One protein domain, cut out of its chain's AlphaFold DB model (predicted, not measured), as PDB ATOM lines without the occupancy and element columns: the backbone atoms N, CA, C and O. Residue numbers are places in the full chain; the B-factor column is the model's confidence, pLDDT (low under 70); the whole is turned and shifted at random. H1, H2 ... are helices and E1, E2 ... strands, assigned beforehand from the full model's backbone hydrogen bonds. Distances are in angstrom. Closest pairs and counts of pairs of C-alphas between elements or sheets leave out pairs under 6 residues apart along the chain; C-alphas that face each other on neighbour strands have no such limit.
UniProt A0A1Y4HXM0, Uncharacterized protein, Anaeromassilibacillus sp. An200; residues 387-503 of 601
ATOM      1  N   TYR A 387    -147.694   0.803  17.082       72.62
ATOM      2  CA  TYR A 387    -146.806   0.957  18.229       72.62
ATOM      3  C   TYR A 387    -145.737   2.011  17.955       72.62
ATOM      4  O   TYR A 387    -145.158   2.063  16.873       72.62
ATOM      5  N   ALA A 388    -145.436   2.819  18.965       68.88
ATOM      6  CA  ALA A 388    -144.235   3.642  19.015       68.88
ATOM      7  C   ALA A 388    -143.583   3.485  20.386       68.88
ATOM      8  O   ALA A 388    -144.271   3.325  21.394       68.88
ATOM      9  N   THR A 389    -142.256   3.519  20.439       77.44
ATOM     10  CA  THR A 389    -141.517   3.418  21.699       77.44
ATOM     11  C   THR A 389    -140.394   4.437  21.719       77.44
ATOM     12  O   THR A 389    -139.927   4.876  20.669       77.44
ATOM     13  N   GLY A 390    -139.945   4.790  22.912       79.00
ATOM     14  CA  GLY A 390    -138.795   5.658  23.087       79.00
ATOM     15  C   GLY A 390    -138.433   5.792  24.553       79.00
ATOM     16  O   GLY A 390    -138.951   5.077  25.413       79.00
ATOM     17  N   THR A 391    -137.541   6.726  24.839       83.88
ATOM     18  CA  THR A 391    -137.171   7.101  26.201       83.88
ATOM     19  C   THR A 391    -137.595   8.535  26.479       83.88
ATOM     20  O   THR A 391    -137.845   9.329  25.568       83.88
ATOM     21  N   CYS A 392    -137.757   8.862  27.753       83.38
ATOM     22  CA  CYS A 392    -137.948  10.226  28.195       83.38
ATOM     23  C   CYS A 392    -137.269  10.476  29.533       83.38
ATOM     24  O   CYS A 392    -137.022   9.568  30.330       83.38
ATOM     25  N   GLU A 393    -136.954  11.742  29.754       87.75
ATOM     26  CA  GLU A 393    -136.193  12.203  30.899       87.75
ATOM     27  C   GLU A 393    -137.053  13.168  31.707       87.75
ATOM     28  O   GLU A 393    -137.661  14.090  31.157       87.75
ATOM     29  N   ILE A 394    -137.112  12.955  33.022       89.62
ATOM     30  CA  ILE A 394    -137.765  13.880  33.950       89.62
ATOM     31  C   ILE A 394    -136.685  14.475  34.858       89.62
ATOM     32  O   ILE A 394    -136.170  13.765  35.728       89.62
ATOM     33  N   PRO A 395    -136.314  15.754  34.677       86.00
ATOM     34  CA  PRO A 395    -135.331  16.404  35.532       86.00
ATOM     35  C   PRO A 395    -135.911  16.631  36.935       86.00
ATOM     36  O   PRO A 395    -136.988  17.205  37.092       86.00
ATOM     37  N   LEU A 396    -135.184  16.181  37.958       84.56
ATOM     38  CA  LEU A 396    -135.560  16.302  39.372       84.56
ATOM     39  C   LEU A 396    -134.877  17.495  40.066       84.56
ATOM     40  O   LEU A 396    -135.398  18.038  41.039       84.56
ATOM     41  N   GLY A 397    -133.723  17.931  39.551       74.88
ATOM     42  CA  GLY A 397    -132.896  18.971  40.172       74.88
ATOM     43  C   GLY A 397    -132.176  18.498  41.442       74.88
ATOM     44  O   GLY A 397    -132.246  17.334  41.826       74.88
ATOM     45  N   ASP A 398    -131.467  19.407  42.114       68.56
ATOM     46  CA  ASP A 398    -130.485  19.052  43.157       68.56
ATOM     47  C   ASP A 398    -131.085  18.641  44.520       68.56
ATOM     48  O   ASP A 398    -130.346  18.217  45.413       68.56
ATOM     49  N   ARG A 399    -132.400  18.807  44.747       66.62
ATOM     50  CA  ARG A 399    -133.054  18.553  46.053       66.62
ATOM     51  C   ARG A 399    -134.506  18.073  45.945       66.62
ATOM     52  O   ARG A 399    -135.383  18.650  46.587       66.62
ATOM     53  N   ALA A 400    -134.756  17.025  45.171       80.88
ATOM     54  CA  ALA A 400    -136.098  16.475  45.016       80.88
ATOM     55  C   ALA A 400    -136.573  15.718  46.270       80.88
ATOM     56  O   ALA A 400    -135.897  14.810  46.767       80.88
ATOM     57  N   ARG A 401    -137.738  16.102  46.803       84.94
ATOM     58  CA  ARG A 401    -138.292  15.548  48.052       84.94
ATOM     59  C   ARG A 401    -139.494  14.650  47.807       84.94
ATOM     60  O   ARG A 401    -140.239  14.804  46.839       84.94
ATOM     61  N   LYS A 402    -139.747  13.747  48.755       88.56
ATOM     62  CA  LYS A 402    -140.971  12.949  48.808       88.56
ATOM     63  C   LYS A 402    -142.214  13.839  48.685       88.56
ATOM     64  O   LYS A 402    -142.396  14.791  49.441       88.56
ATOM     65  N   GLY A 403    -143.109  13.461  47.778       87.12
ATOM     66  CA  GLY A 403    -144.379  14.133  47.509       87.12
ATOM     67  C   GLY A 403    -144.320  15.182  46.396       87.12
ATOM     68  O   GLY A 403    -145.375  15.556  45.880       87.12
ATOM     69  N   GLU A 404    -143.130  15.618  45.979       90.00
ATOM     70  CA  GLU A 404    -142.974  16.542  44.853       90.00
ATOM     71  C   GLU A 404    -143.279  15.839  43.524       90.00
ATOM     72  O   GLU A 404    -143.055  14.636  43.368       90.00
ATOM     73  N   THR A 405    -143.863  16.586  42.583       91.38
ATOM     74  CA  THR A 405    -144.252  16.089  41.256       91.38
ATOM     75  C   THR A 405    -143.445  16.811  40.187       91.38
ATOM     76  O   THR A 405    -143.399  18.040  40.173       91.38
ATOM     77  N   PHE A 406    -142.849  16.037  39.289       92.31
ATOM     78  CA  PHE A 406    -141.999  16.498  38.198       92.31
ATOM     79  C   PHE A 406    -142.596  16.076  36.860       92.31
ATOM     80  O   PHE A 406    -143.378  15.125  36.805       92.31
ATOM     81  N   TYR A 407    -142.231  16.780  35.790       91.31
ATOM     82  CA  TYR A 407    -142.798  16.595  34.457       91.31
ATOM     83  C   TYR A 407    -141.690  16.466  33.414       91.31
ATOM     84  O   TYR A 407    -140.662  17.135  33.520       91.31
ATOM     85  N   SER A 408    -141.914  15.630  32.403       90.25
ATOM     86  CA  SER A 408    -141.105  15.631  31.186       90.25
ATOM     87  C   SER A 408    -141.415  16.865  30.333       90.25
ATOM     88  O   SER A 408    -142.429  17.545  30.530       90.25
ATOM     89  N   SER A 409    -140.586  17.116  29.322       84.19
ATOM     90  CA  SER A 409    -141.015  17.898  28.160       84.19
ATOM     91  C   SER A 409    -142.180  17.206  27.433       84.19
ATOM     92  O   SER A 409    -142.484  16.033  27.674       84.19
ATOM     93  N   GLU A 410    -142.861  17.943  26.553       85.62
ATOM     94  CA  GLU A 410    -143.819  17.359  25.610       85.62
ATOM     95  C   GLU A 410    -143.069  16.457  24.619       85.62
ATOM     96  O   GLU A 410    -142.093  16.882  24.003       85.62
ATOM     97  N   ILE A 411    -143.503  15.201  24.506       78.44
ATOM     98  CA  ILE A 411    -142.870  14.161  23.691       78.44
ATOM     99  C   ILE A 411    -143.808  13.816  22.543       78.44
ATOM    100  O   ILE A 411    -144.958  13.437  22.768       78.44
ATOM    101  N   MET A 412    -143.312  13.917  21.314       77.44
ATOM    102  CA  MET A 412    -144.043  13.508  20.117       77.44
ATOM    103  C   MET A 412    -143.957  11.987  19.973       77.44
ATOM    104  O   MET A 412    -142.867  11.445  19.816       77.44
ATOM    105  N   HIS A 413    -145.091  11.282  20.016       74.75
ATOM    106  CA  HIS A 413    -145.089   9.814  19.941       74.75
ATOM    107  C   HIS A 413    -145.141   9.279  18.500       74.75
ATOM    108  O   HIS A 413    -144.979   8.084  18.289       74.75
ATOM    109  N   GLY A 414    -145.394  10.128  17.497       69.12
ATOM    110  CA  GLY A 414    -145.272   9.762  16.076       69.12
ATOM    111  C   GLY A 414    -146.394   8.883  15.499       69.12
ATOM    112  O   GLY A 414    -146.281   8.435  14.366       69.12
ATOM    113  N   LEU A 415    -147.495   8.676  16.233       71.12
ATOM    114  CA  LEU A 415    -148.663   7.883  15.787       71.12
ATOM    115  C   LEU A 415    -149.794   8.755  15.196       71.12
ATOM    116  O   LEU A 415    -150.909   8.281  14.967       71.12
ATOM    117  N   GLY A 416    -149.514  10.041  14.969       68.00
ATOM    118  CA  GLY A 416    -150.489  11.038  14.523       68.00
ATOM    119  C   GLY A 416    -151.508  11.428  15.600       68.00
ATOM    120  O   GLY A 416    -151.477  10.921  16.722       68.00
ATOM    121  N   ALA A 417    -152.417  12.341  15.255       71.12
ATOM    122  CA  ALA A 417    -153.525  12.727  16.127       71.12
ATOM    123  C   ALA A 417    -154.510  11.557  16.305       71.12
ATOM    124  O   ALA A 417    -154.735  10.788  15.374       71.12
ATOM    125  N   GLY A 418    -155.093  11.388  17.490       70.31
ATOM    126  CA  GLY A 418    -156.057  10.327  17.776       70.31
ATOM    127  C   GLY A 418    -155.982   9.808  19.207       70.31
ATOM    128  O   GLY A 418    -155.286  10.361  20.056       70.31
ATOM    129  N   ASN A 419    -156.734   8.743  19.484       75.31
ATOM    130  CA  ASN A 419    -156.761   8.127  20.806       75.31
ATOM    131  C   ASN A 419    -155.568   7.174  20.968       75.31
ATOM    132  O   ASN A 419    -155.526   6.118  20.336       75.31
ATOM    133  N   VAL A 420    -154.604   7.563  21.801       81.81
ATOM    134  CA  VAL A 420    -153.356   6.821  22.012       81.81
ATOM    135  C   VAL A 420    -153.217   6.466  23.484       81.81
ATOM    136  O   VAL A 420    -153.319   7.324  24.359       81.81
ATOM    137  N   HIS A 421    -152.965   5.191  23.764       86.12
ATOM    138  CA  HIS A 421    -152.580   4.736  25.091       86.12
ATOM    139  C   HIS A 421    -151.067   4.853  25.243       86.12
ATOM    140  O   HIS A 421    -150.337   4.338  24.403       86.12
ATOM    141  N   VAL A 422    -150.587   5.496  26.307       88.31
ATOM    142  CA  VAL A 422    -149.150   5.620  26.579       88.31
ATOM    143  C   VAL A 422    -148.843   5.068  27.963       88.31
ATOM    144  O   VAL A 422    -149.420   5.510  28.958       88.31
ATOM    145  N   GLN A 423    -147.898   4.135  28.021       90.31
ATOM    146  CA  GLN A 423    -147.371   3.559  29.249       90.31
ATOM    147  C   GLN A 423    -145.910   3.974  29.428       90.31
ATOM    148  O   GLN A 423    -145.135   3.961  28.477       90.31
ATOM    149  N   VAL A 424    -145.534   4.335  30.655       92.00
ATOM    150  CA  VAL A 424    -144.168   4.734  31.021       92.00
ATOM    151  C   VAL A 424    -143.643   3.856  32.155       92.00
ATOM    152  O   VAL A 424    -144.396   3.508  33.068       92.00
ATOM    153  N   GLY A 425    -142.363   3.500  32.103       88.44
ATOM    154  CA  GLY A 425    -141.677   2.682  33.102       88.44
ATOM    155  C   GLY A 425    -140.268   3.197  33.382       88.44
ATOM    156  O   GLY A 425    -139.702   3.916  32.565       88.44
ATOM    157  N   PHE A 426    -139.703   2.861  34.540       88.31
ATOM    158  CA  PHE A 426    -138.345   3.279  34.911       88.31
ATOM    159  C   PHE A 426    -137.310   2.392  34.235       88.31
ATOM    160  O   PHE A 426    -137.384   1.173  34.374       88.31
ATOM    161  N   GLU A 427    -136.350   2.998  33.535       83.56
ATOM    162  CA  GLU A 427    -135.238   2.287  32.899       83.56
ATOM    163  C   GLU A 427    -133.978   2.415  33.765       83.56
ATOM    164  O   GLU A 427    -133.614   3.514  34.191       83.56
ATOM    165  N   TYR A 428    -133.318   1.292  34.048       80.12
ATOM    166  CA  TYR A 428    -132.077   1.245  34.821       80.12
ATOM    167  C   TYR A 428    -131.113   0.203  34.250       80.12
ATOM    168  O   TYR A 428    -131.502  -0.732  33.547       80.12
ATOM    169  N   LEU A 429    -129.828   0.408  34.533       74.50
ATOM    170  CA  LEU A 429    -128.735  -0.436  34.069       74.50
ATOM    171  C   LEU A 429    -128.268  -1.339  35.208       74.50
ATOM    172  O   LEU A 429    -127.999  -0.847  36.305       74.50
ATOM    173  N   VAL A 430    -128.128  -2.633  34.929       73.88
ATOM    174  CA  VAL A 430    -127.582  -3.625  35.866       73.88
ATOM    175  C   VAL A 430    -126.435  -4.371  35.197       73.88
ATOM    176  O   VAL A 430    -126.491  -4.686  34.009       73.88
ATOM    177  N   GLU A 431    -125.374  -4.660  35.947       64.88
ATOM    178  CA  GLU A 431    -124.320  -5.564  35.483       64.88
ATOM    179  C   GLU A 431    -124.812  -7.011  35.560       64.88
ATOM    180  O   GLU A 431    -125.020  -7.556  36.645       64.88
ATOM    181  N   ASP A 432    -124.997  -7.649  34.402       60.09
ATOM    182  CA  ASP A 432    -125.386  -9.052  34.365       60.09
ATOM    183  C   ASP A 432    -124.140  -9.944  34.424       60.09
ATOM    184  O   ASP A 432    -123.413 -10.135  33.444       60.09
ATOM    185  N   SER A 433    -123.925 -10.530  35.604       54.12
ATOM    186  CA  SER A 433    -122.858 -11.500  35.882       54.12
ATOM    187  C   SER A 433    -122.834 -12.724  34.948       54.12
ATOM    188  O   SER A 433    -121.818 -13.412  34.894       54.12
ATOM    189  N   ARG A 434    -123.914 -13.008  34.199       55.00
ATOM    190  CA  ARG A 434    -123.997 -14.116  33.230       55.00
ATOM    191  C   ARG A 434    -123.675 -13.708  31.795       55.00
ATOM    192  O   ARG A 434    -123.244 -14.561  31.025       55.00
ATOM    193  N   LEU A 435    -123.898 -12.446  31.431       51.12
ATOM    194  CA  LEU A 435    -123.721 -11.952  30.060       51.12
ATOM    195  C   LEU A 435    -122.403 -11.195  29.860       51.12
ATOM    196  O   LEU A 435    -122.026 -10.933  28.725       51.12
ATOM    197  N   SER A 436    -121.664 -10.886  30.933       53.06
ATOM    198  CA  SER A 436    -120.434 -10.070  30.879       53.06
ATOM    199  C   SER A 436    -120.660  -8.676  30.263       53.06
ATOM    200  O   SER A 436    -119.721  -8.046  29.780       53.06
ATOM    201  N   THR A 437    -121.910  -8.199  30.258       58.56
ATOM    202  CA  THR A 437    -122.346  -6.929  29.664       58.56
ATOM    203  C   THR A 437    -123.383  -6.246  30.557       58.56
ATOM    204  O   THR A 437    -124.091  -6.903  31.319       58.56
ATOM    205  N   THR A 438    -123.517  -4.925  30.440       66.25
ATOM    206  CA  THR A 438    -124.572  -4.158  31.117       66.25
ATOM    207  C   THR A 438    -125.934  -4.431  30.467       66.25
ATOM    208  O   THR A 438    -126.107  -4.179  29.276       66.25
ATOM    209  N   ALA A 439    -126.899  -4.935  31.236       66.31
ATOM    210  CA  ALA A 439    -128.270  -5.182  30.798       66.31
ATOM    211  C   ALA A 439    -129.174  -3.973  31.111       66.31
ATOM    212  O   ALA A 439    -129.060  -3.358  32.175       66.31
ATOM    213  N   LYS A 440    -130.063  -3.625  30.169       76.06
ATOM    214  CA  LYS A 440    -131.081  -2.573  30.327       76.06
ATOM    215  C   LYS A 440    -132.378  -3.207  30.831       76.06
ATOM    216  O   LYS A 440    -133.007  -3.959  30.091       76.06
ATOM    217  N   ASN A 441    -132.795  -2.869  32.048       81.00
ATOM    218  CA  ASN A 441    -134.050  -3.340  32.632       81.00
ATOM    219  C   ASN A 441    -135.075  -2.203  32.676       81.00
ATOM    220  O   ASN A 441    -134.726  -1.040  32.886       81.00
ATOM    221  N   THR A 442    -136.358  -2.531  32.504       84.62
ATOM    222  CA  THR A 442    -137.457  -1.563  32.611       84.62
ATOM    223  C   THR A 442    -138.560  -2.095  33.516       84.62
ATOM    224  O   THR A 442    -139.047  -3.203  33.305       84.62
ATOM    225  N   ILE A 443    -138.989  -1.298  34.497       86.06
ATOM    226  CA  ILE A 443    -140.129  -1.631  35.363       86.06
ATOM    227  C   ILE A 443    -141.318  -0.752  34.999       86.06
ATOM    228  O   ILE A 443    -141.278   0.470  35.162       86.06
ATOM    229  N   TYR A 444    -142.391  -1.393  34.543       86.81
ATOM    230  CA  TYR A 444    -143.687  -0.762  34.322       86.81
ATOM    231  C   TYR A 444    -144.609  -1.008  35.519       86.81
ATOM    232  O   TYR A 444    -144.678  -2.119  36.041       86.81
ATOM    233  N   GLY A 445    -145.361   0.016  35.924       82.88
ATOM    234  CA  GLY A 445    -146.283  -0.079  37.056       82.88
ATOM    235  C   GLY A 445    -145.626   0.261  38.395       82.88
ATOM    236  O   GLY A 445    -144.856   1.216  38.486       82.88
ATOM    237  N   ASP A 446    -145.987  -0.465  39.455       84.75
ATOM    238  CA  ASP A 446    -145.538  -0.157  40.815       84.75
ATOM    239  C   ASP A 446    -144.120  -0.685  41.081       84.75
ATOM    240  O   ASP A 446    -143.908  -1.869  41.349       84.75
ATOM    241  N   ALA A 447    -143.141   0.222  41.039       85.25
ATOM    242  CA  ALA A 447    -141.738  -0.093  41.296       85.25
ATOM    243  C   ALA A 447    -141.462  -0.565  42.738       85.25
ATOM    244  O   ALA A 447    -140.429  -1.190  42.978       85.25
ATOM    245  N   SER A 448    -142.373  -0.338  43.696       82.06
ATOM    246  CA  SER A 448    -142.208  -0.820  45.078       82.06
ATOM    247  C   SER A 448    -142.308  -2.343  45.213       82.06
ATOM    248  O   SER A 448    -141.906  -2.902  46.229       82.06
ATOM    249  N   LEU A 449    -142.777  -3.043  44.179       85.12
ATOM    250  CA  LEU A 449    -142.773  -4.508  44.149       85.12
ATOM    251  C   LEU A 449    -141.374  -5.096  43.888       85.12
ATOM    252  O   LEU A 449    -141.182  -6.300  44.044       85.12
ATOM    253  N   PHE A 450    -140.394  -4.254  43.542       84.00
ATOM    254  CA  PHE A 450    -139.032  -4.642  43.173       84.00
ATOM    255  C   PHE A 450    -137.973  -3.925  44.035       84.00
ATOM    256  O   PHE A 450    -136.938  -3.483  43.546       84.00
ATOM    257  N   GLU A 451    -138.204  -3.811  45.351       70.06
ATOM    258  CA  GLU A 451    -137.274  -3.148  46.293       70.06
ATOM    259  C   GLU A 451    -135.900  -3.842  46.446       70.06
ATOM    260  O   GLU A 451    -135.009  -3.288  47.086       70.06
ATOM    261  N   GLN A 452    -135.720  -5.043  45.883       75.12
ATOM    262  CA  GLN A 452    -134.480  -5.830  45.966       75.12
ATOM    263  C   GLN A 452    -133.488  -5.555  44.817       75.12
ATOM    264  O   GLN A 452    -132.397  -6.120  44.823       75.12
ATOM    265  N   GLU A 453    -133.849  -4.707  43.847       77.12
ATOM    266  CA  GLU A 453    -132.994  -4.370  42.702       77.12
ATOM    267  C   GLU A 453    -131.735  -3.587  43.105       77.12
ATOM    268  O   GLU A 453    -131.758  -2.740  44.004       77.12
ATOM    269  N   ASN A 454    -130.626  -3.858  42.409       68.06
ATOM    270  CA  ASN A 454    -129.344  -3.185  42.613       68.06
ATOM    271  C   ASN A 454    -128.755  -2.726  41.260       68.06
ATOM    272  O   ASN A 454    -128.339  -3.581  40.477       68.06
ATOM    273  N   PRO A 455    -128.671  -1.412  40.976       66.81
ATOM    274  CA  PRO A 455    -128.971  -0.295  41.875       66.81
ATOM    275  C   PRO A 455    -130.480  -0.126  42.164       66.81
ATOM    276  O   PRO A 455    -131.308  -0.520  41.344       66.81
ATOM    277  N   PRO A 456    -130.849   0.476  43.314       73.25
ATOM    278  CA  PRO A 456    -132.244   0.634  43.720       73.25
ATOM    279  C   PRO A 456    -133.026   1.519  42.746       73.25
ATOM    280  O   PRO A 456    -132.610   2.628  42.421       73.25
ATOM    281  N   VAL A 457    -134.194   1.049  42.314       78.38
ATOM    282  CA  VAL A 457    -135.028   1.754  41.329       78.38
ATOM    283  C   VAL A 457    -135.759   2.938  41.983       78.38
ATOM    284  O   VAL A 457    -136.223   2.825  43.124       78.38
ATOM    285  N   PRO A 458    -135.894   4.094  41.299       77.81
ATOM    286  CA  PRO A 458    -136.642   5.227  41.830       77.81
ATOM    287  C   PRO A 458    -138.100   4.868  42.148       77.81
ATOM    288  O   PRO A 458    -138.843   4.394  41.292       77.81
ATOM    289  N   LEU A 459    -138.541   5.163  43.373       84.44
ATOM    290  CA  LEU A 459    -139.936   4.986  43.774       84.44
ATOM    291  C   LEU A 459    -140.713   6.272  43.512       84.44
ATOM    292  O   LEU A 459    -140.715   7.194  44.335       84.44
ATOM    293  N   ALA A 460    -141.376   6.333  42.360       86.75
ATOM    294  CA  ALA A 460    -142.281   7.420  42.019       86.75
ATOM    295  C   ALA A 460    -143.568   6.888  41.380       86.75
ATOM    296  O   ALA A 460    -143.546   5.946  40.593       86.75
ATOM    297  N   GLN A 461    -144.695   7.518  41.706       90.50
ATOM    298  CA  GLN A 461    -145.962   7.260  41.034       90.50
ATOM    299  C   GLN A 461    -145.988   8.024  39.713       90.50
ATOM    300  O   GLN A 461    -145.771   9.238  39.706       90.50
ATOM    301  N   THR A 462    -146.277   7.336  38.615       93.31
ATOM    302  CA  THR A 462    -146.250   7.920  37.273       93.31
ATOM    303  C   THR A 462    -147.658   8.148  36.733       93.31
ATOM    304  O   THR A 462    -148.610   7.454  37.092       93.31
ATOM    305  N   ALA A 463    -147.805   9.161  35.885       92.06
ATOM    306  CA  ALA A 463    -149.022   9.426  35.128       92.06
ATOM    307  C   ALA A 463    -148.658  10.008  33.762       92.06
ATOM    308  O   ALA A 463    -147.646  10.696  33.631       92.06
ATOM    309  N   VAL A 464    -149.495   9.767  32.753       94.81
ATOM    310  CA  VAL A 464    -149.289  10.294  31.400       94.81
ATOM    311  C   VAL A 464    -150.493  11.120  30.976       94.81
ATOM    312  O   VAL A 464    -151.635  10.681  31.104       94.81
ATOM    313  N   LYS A 465    -150.233  12.323  30.465       93.69
ATOM    314  CA  LYS A 465    -151.232  13.182  29.829       93.69
ATOM    315  C   LYS A 465    -151.000  13.171  28.321       93.69
ATOM    316  O   LYS A 465    -149.999  13.717  27.867       93.69
ATOM    317  N   VAL A 466    -151.926  12.589  27.566       89.62
ATOM    318  CA  VAL A 466    -151.878  12.544  26.096       89.62
ATOM    319  C   VAL A 466    -152.614  13.754  25.511       89.62
ATOM    320  O   VAL A 466    -153.711  14.096  25.955       89.62
ATOM    321  N   MET A 467    -151.996  14.415  24.535       88.31
ATOM    322  CA  MET A 467    -152.566  15.511  23.748       88.31
ATOM    323  C   MET A 467    -153.008  14.949  22.391       88.31
ATOM    324  O   MET A 467    -152.258  14.946  21.413       88.31
ATOM    325  N   ASN A 468    -154.232  14.420  22.358       75.50
ATOM    326  CA  ASN A 468    -154.760  13.639  21.233       75.50
ATOM    327  C   ASN A 468    -154.766  14.396  19.895       75.50
ATOM    328  O   ASN A 468    -154.659  13.775  18.848       75.50
ATOM    329  N   ASP A 469    -154.895  15.719  19.905       71.69
ATOM    330  CA  ASP A 469    -154.902  16.575  18.713       71.69
ATOM    331  C   ASP A 469    -153.501  16.856  18.148       71.69
ATOM    332  O   ASP A 469    -153.368  17.221  16.983       71.69
ATOM    333  N   ARG A 470    -152.453  16.668  18.957       72.81
ATOM    334  CA  ARG A 470    -151.056  16.958  18.594       72.81
ATOM    335  C   ARG A 470    -150.222  15.714  18.315       72.81
ATOM    336  O   ARG A 470    -149.152  15.832  17.732       72.81
ATOM    337  N   GLY A 471    -150.686  14.534  18.728       77.25
ATOM    338  CA  GLY A 471    -149.887  13.310  18.637       77.25
ATOM    339  C   GLY A 471    -148.689  13.322  19.597       77.25
ATOM    340  O   GLY A 471    -147.595  12.859  19.254       77.25
ATOM    341  N   SER A 472    -148.886  13.897  20.786       83.19
ATOM    342  CA  SER A 472    -147.858  14.081  21.808       83.19
ATOM    343  C   SER A 472    -148.358  13.710  23.206       83.19
ATOM    344  O   SER A 472    -149.558  13.552  23.444       83.19
ATOM    345  N   PHE A 473    -147.444  13.560  24.163       91.75
ATOM    346  CA  PHE A 473    -147.783  13.350  25.568       91.75
ATOM    347  C   PHE A 473    -146.777  14.011  26.516       91.75
ATOM    348  O   PHE A 473    -145.662  14.353  26.135       91.75
ATOM    349  N   VAL A 474    -147.174  14.170  27.779       92.62
ATOM    350  CA  VAL A 474    -146.302  14.587  28.886       92.62
ATOM    351  C   VAL A 474    -146.378  13.533  29.985       92.62
ATOM    352  O   VAL A 474    -147.473  13.175  30.429       92.62
ATOM    353  N   ALA A 475    -145.224  13.048  30.439       93.81
ATOM    354  CA  ALA A 475    -145.117  12.158  31.586       93.81
ATOM    355  C   ALA A 475    -144.919  12.972  32.871       93.81
ATOM    356  O   ALA A 475    -144.182  13.955  32.895       93.81
ATOM    357  N   ALA A 476    -145.574  12.554  33.950       92.62
ATOM    358  CA  ALA A 476    -145.418  13.117  35.281       92.62
ATOM    359  C   ALA A 476    -144.986  12.028  36.264       92.62
ATOM    360  O   ALA A 476    -145.491  10.907  36.203       92.62
ATOM    361  N   ALA A 477    -144.099  12.367  37.196       92.62
ATOM    362  CA  ALA A 477    -143.636  11.471  38.250       92.62
ATOM    363  C   ALA A 477    -143.721  12.166  39.612       92.62
ATOM    364  O   ALA A 477    -143.150  13.239  39.809       92.62
ATOM    365  N   ARG A 478    -144.426  11.552  40.568       93.44
ATOM    366  CA  ARG A 478    -144.502  12.002  41.963       93.44
ATOM    367  C   ARG A 478    -143.657  11.109  42.857       93.44
ATOM    368  O   ARG A 478    -143.971   9.930  43.011       93.44
ATOM    369  N   LEU A 479    -142.629  11.669  43.486       90.62
ATOM    370  CA  LEU A 479    -141.702  10.905  44.322       90.62
ATOM    371  C   LEU A 479    -142.385  10.350  45.578       90.62
ATOM    372  O   LEU A 479    -143.083  11.070  46.295       90.62
ATOM    373  N   GLN A 480    -142.153   9.074  45.880       87.44
ATOM    374  CA  GLN A 480    -142.683   8.400  47.071       87.44
ATOM    375  C   GLN A 480    -141.663   8.301  48.216       87.44
ATOM    376  O   GLN A 480    -142.055   8.171  49.381       87.44
ATOM    377  N   LYS A 481    -140.368   8.397  47.902       83.81
ATOM    378  CA  LYS A 481    -139.258   8.512  48.856       83.81
ATOM    379  C   LYS A 481    -138.329   9.645  48.407       83.81
ATOM    380  O   LYS A 481    -138.342  10.027  47.237       83.81
ATOM    381  N   ASP A 482    -137.553  10.184  49.341       82.88
ATOM    382  CA  ASP A 482    -136.490  11.133  49.009       82.88
ATOM    383  C   ASP A 482    -135.452  10.426  48.132       82.88
ATOM    384  O   ASP A 482    -135.151   9.249  48.347       82.88
ATOM    385  N   THR A 483    -134.924  11.127  47.132       79.56
ATOM    386  CA  THR A 483    -133.981  10.539  46.185       79.56
ATOM    387  C   THR A 483    -132.823  11.475  45.881       79.56
ATOM    388  O   THR A 483    -132.969  12.694  45.903       79.56
ATOM    389  N   SER A 484    -131.660  10.888  45.601       77.00
ATOM    390  CA  SER A 484    -130.471  11.597  45.130       77.00
ATOM    391  C   SER A 484    -130.357  11.617  43.604       77.00
ATOM    392  O   SER A 484    -129.372  12.135  43.082       77.00
ATOM    393  N   TYR A 485    -131.313  11.025  42.877       80.44
ATOM    394  CA  TYR A 485    -131.331  11.108  41.419       80.44
ATOM    395  C   TYR A 485    -131.607  12.549  40.989       80.44
ATOM    396  O   TYR A 485    -132.584  13.157  41.413       80.44
ATOM    397  N   VAL A 486    -130.761  13.078  40.107       83.06
ATOM    398  CA  VAL A 486    -130.960  14.398  39.481       83.06
ATOM    399  C   VAL A 486    -131.927  14.338  38.294       83.06
ATOM    400  O   VAL A 486    -132.429  15.364  37.837       83.06
ATOM    401  N   MET A 487    -132.208  13.131  37.799       85.00
ATOM    402  CA  MET A 487    -133.040  12.867  36.631       85.00
ATOM    403  C   MET A 487    -133.591  11.441  36.686       85.00
ATOM    404  O   MET A 487    -132.865  10.511  37.038       85.00
ATOM    405  N   LEU A 488    -134.856  11.270  36.307       86.62
ATOM    406  CA  LEU A 488    -135.465   9.961  36.086       86.62
ATOM    407  C   LEU A 488    -135.368   9.620  34.603       86.62
ATOM    408  O   LEU A 488    -135.863  10.381  33.771       86.62
ATOM    409  N   LEU A 489    -134.746   8.485  34.290       86.44
ATOM    410  CA  LEU A 489    -134.765   7.914  32.950       86.44
ATOM    411  C   LEU A 489    -135.935   6.938  32.855       86.44
ATOM    412  O   LEU A 489    -136.071   6.021  33.669       86.44
ATOM    413  N   MET A 490    -136.797   7.159  31.874       86.69
ATOM    414  CA  MET A 490    -137.994   6.363  31.678       86.69
ATOM    415  C   MET A 490    -138.058   5.850  30.248       86.69
ATOM    416  O   MET A 490    -137.666   6.544  29.311       86.69
ATOM    417  N   ARG A 491    -138.599   4.650  30.077       88.44
ATOM    418  CA  ARG A 491    -138.984   4.111  28.777       88.44
ATOM    419  C   ARG A 491    -140.485   4.253  28.604       88.44
ATOM    420  O   ARG A 491    -141.238   4.061  29.560       88.44
ATOM    421  N   TRP A 492    -140.919   4.583  27.399       89.75
ATOM    422  CA  TRP A 492    -142.327   4.727  27.072       89.75
ATOM    423  C   TRP A 492    -142.720   3.873  25.873       89.75
ATOM    424  O   TRP A 492    -141.929   3.635  24.959       89.75
ATOM    425  N   VAL A 493    -143.970   3.421  25.897       86.88
ATOM    426  CA  VAL A 493    -144.632   2.686  24.820       86.88
ATOM    427  C   VAL A 493    -145.973   3.359  24.564       86.88
ATOM    428  O   VAL A 493    -146.752   3.560  25.492       86.88
ATOM    429  N   ALA A 494    -146.229   3.718  23.313       84.44
ATOM    430  CA  ALA A 494    -147.479   4.286  22.841       84.44
ATOM    431  C   ALA A 494    -148.170   3.296  21.897       84.44
ATOM    432  O   ALA A 494    -147.524   2.723  21.021       84.44
ATOM    433  N   VAL A 495    -149.478   3.116  22.070       83.06
ATOM    434  CA  VAL A 495    -150.317   2.208  21.285       83.06
ATOM    435  C   VAL A 495    -151.519   2.979  20.755       83.06
ATOM    436  O   VAL A 495    -152.272   3.565  21.537       83.06
ATOM    437  N   LYS A 496    -151.721   2.975  19.436       81.00
ATOM    438  CA  LYS A 496    -152.887   3.578  18.778       81.00
ATOM    439  C   LYS A 496    -153.656   2.509  18.014       81.00
ATOM    440  O   LYS A 496    -153.070   1.771  17.230       81.00
ATOM    441  N   ILE A 497    -154.971   2.469  18.202       74.12
ATOM    442  CA  ILE A 497    -155.868   1.704  17.331       74.12
ATOM    443  C   ILE A 497    -156.269   2.645  16.178       74.12
ATOM    444  O   ILE A 497    -156.848   3.699  16.459       74.12
ATOM    445  N   PRO A 498    -155.885   2.356  14.921       64.31
ATOM    446  CA  PRO A 498    -156.085   3.274  13.800       64.31
ATOM    447  C   PRO A 498    -157.571   3.476  13.465       64.31
ATOM    448  O   PRO A 498    -158.362   2.538  13.492       64.31
ATOM    449  N   SER A 499    -157.944   4.713  13.128       60.31
ATOM    450  CA  SER A 499    -159.278   5.068  12.617       60.31
ATOM    451  C   SER A 499    -159.334   4.983  11.081       60.31
ATOM    452  O   SER A 499    -158.288   4.938  10.434       60.31
ATOM    453  N   GLU A 500    -160.527   4.970  10.466       52.03
ATOM    454  CA  GLU A 500    -160.669   4.896   8.992       52.03
ATOM    455  C   GLU A 500    -159.918   6.023   8.242       52.03
ATOM    456  O   GLU A 500    -159.417   5.797   7.138       52.03
ATOM    457  N   ASP A 501    -159.740   7.194   8.868       51.56
ATOM    458  CA  ASP A 501    -158.977   8.328   8.323       51.56
ATOM    459  C   ASP A 501    -157.443   8.107   8.352       51.56
ATOM    460  O   ASP A 501    -156.712   8.631   7.506       51.56
ATOM    461  N   ASP A 502    -156.929   7.296   9.290       52.03
ATOM    462  CA  ASP A 502    -155.494   6.984   9.411       52.03
ATOM    463  C   ASP A 502    -155.019   6.028   8.300       52.03
ATOM    464  O   ASP A 502    -153.880   6.120   7.832       52.03
ATOM    465  N   HIS A 503    -155.903   5.144   7.817       47.94
ATOM    466  CA  HIS A 503    -155.628   4.266   6.674       47.94
ATOM    467  C   HIS A 503    -155.346   5.060   5.401       47.94
ATOM    468  O   HIS A 503    -154.418   4.724   4.667       47.94
TER     469      HIS A 503
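AT A GLANCE: This is residues 387 to 503 of the 601 residues of an uncharacterized protein of Anaeromassilibacillus sp. An200 (UniProt A0A1Y4HXM0). This is a sandwich of two antiparallel sheets face to face, their strands crossed at 49 degrees: a strongly twisted sheet of four strands, E1 E7 E3 E4, covers a smaller sheet of three, E2 E6 E5. The hairpin of E3 and E4 bends away as an arm beyond the smaller sheet, while the short helix H2 lies at the other end of the long axis and the short helix H1 beside the sandwich. The printed part has 117 residues, with named elements in the order E1 E2 E3 E4 H1 E5 E6 E7 H2, and its class is mostly strand. It is only just compact, close to loose, with a radius of gyration of the C-alphas of 15.8 A and spans of 48 by 37 by 22 A.

IN THESE COORDINATES: Begin with the larger sheet, and find C-alpha 420 at (-153.356, 6.821, 22.012). From there E3, residues 420 to 432, runs 34.5 A to C-alpha 432 at (-125.386, -9.052, 34.365), and it bends by 54 degrees at residue 429. E4, residues 437 to 444, comes back over 22.7 A. E1, residues 387 to 395, starts at C-alpha 387 at (-146.806, 0.957, 18.229) and is 25.9 A long; E7, residues 487 to 496, is 28.3 A long. For the smaller sheet look at E5, residues 460 to 467, 22.5 A, at E6, residues 472 to 479, 23.6 A, and at E2, residues 405 to 407, 7.0 A. The helices H1, residues 447 to 450, and H2, residues 500 to 503, are each 5.6 A long.

HOW THE PARTS SIT: In the larger sheet E1 and E4 are the edge strands. Look first at E1 and E7, antiparallel at 156 degrees, where N 392 and O 490 are 2.8 A apart, within hydrogen-bond range. E7 and E3, antiparallel at 136 degrees, have N 423 and O 493 within that range at 2.8 A. In the hairpin of E3 and E4, N 428 and O 441 are 3.0 A apart, within range too. From edge to edge the strands' lines turn by 86 degrees. Now cross to the smaller sheet, where E6 is the inner strand. In the hairpin of E5 and E6, N 463 and O 476 are 2.9 A apart, and between E2 and E6, also antiparallel, N 406 and O 477 are 2.9 A apart, both within range. Residues 411 to 412 pair, antiparallel, with residues 472 to 473 of E6. Between the two sheets, the closest C-alphas of E3 and E5 are those of Val 422 and Val 464, 6.7 A apart, and those of E1 and E2 are Ile 394 and Tyr 407, 5.7 A apart. E6 and E7 are near each other, with 5 pairs of C-alphas within 10 A, whereas E4 is apart from E2, E5 and E6. H1 is only just not on either sheet, with 4 pairs of C-alphas within 10 A of each; H2 is on neither, with 0 pairs. Both helices are too short for an O i to N i+4 pair; the single O i to N i+3 pair is within range in H1 but not in H2.

THE WHOLE: The C-alphas farthest apart are those of Ser 433 and Asp 501, at 49.6 A. The printed part has no cut. The link from E2 to E3, 12 residues, is long. The mean pLDDT of the printed part is 79.3; look for values under 70 at residues 431 to 439 and 498 to 503, among others.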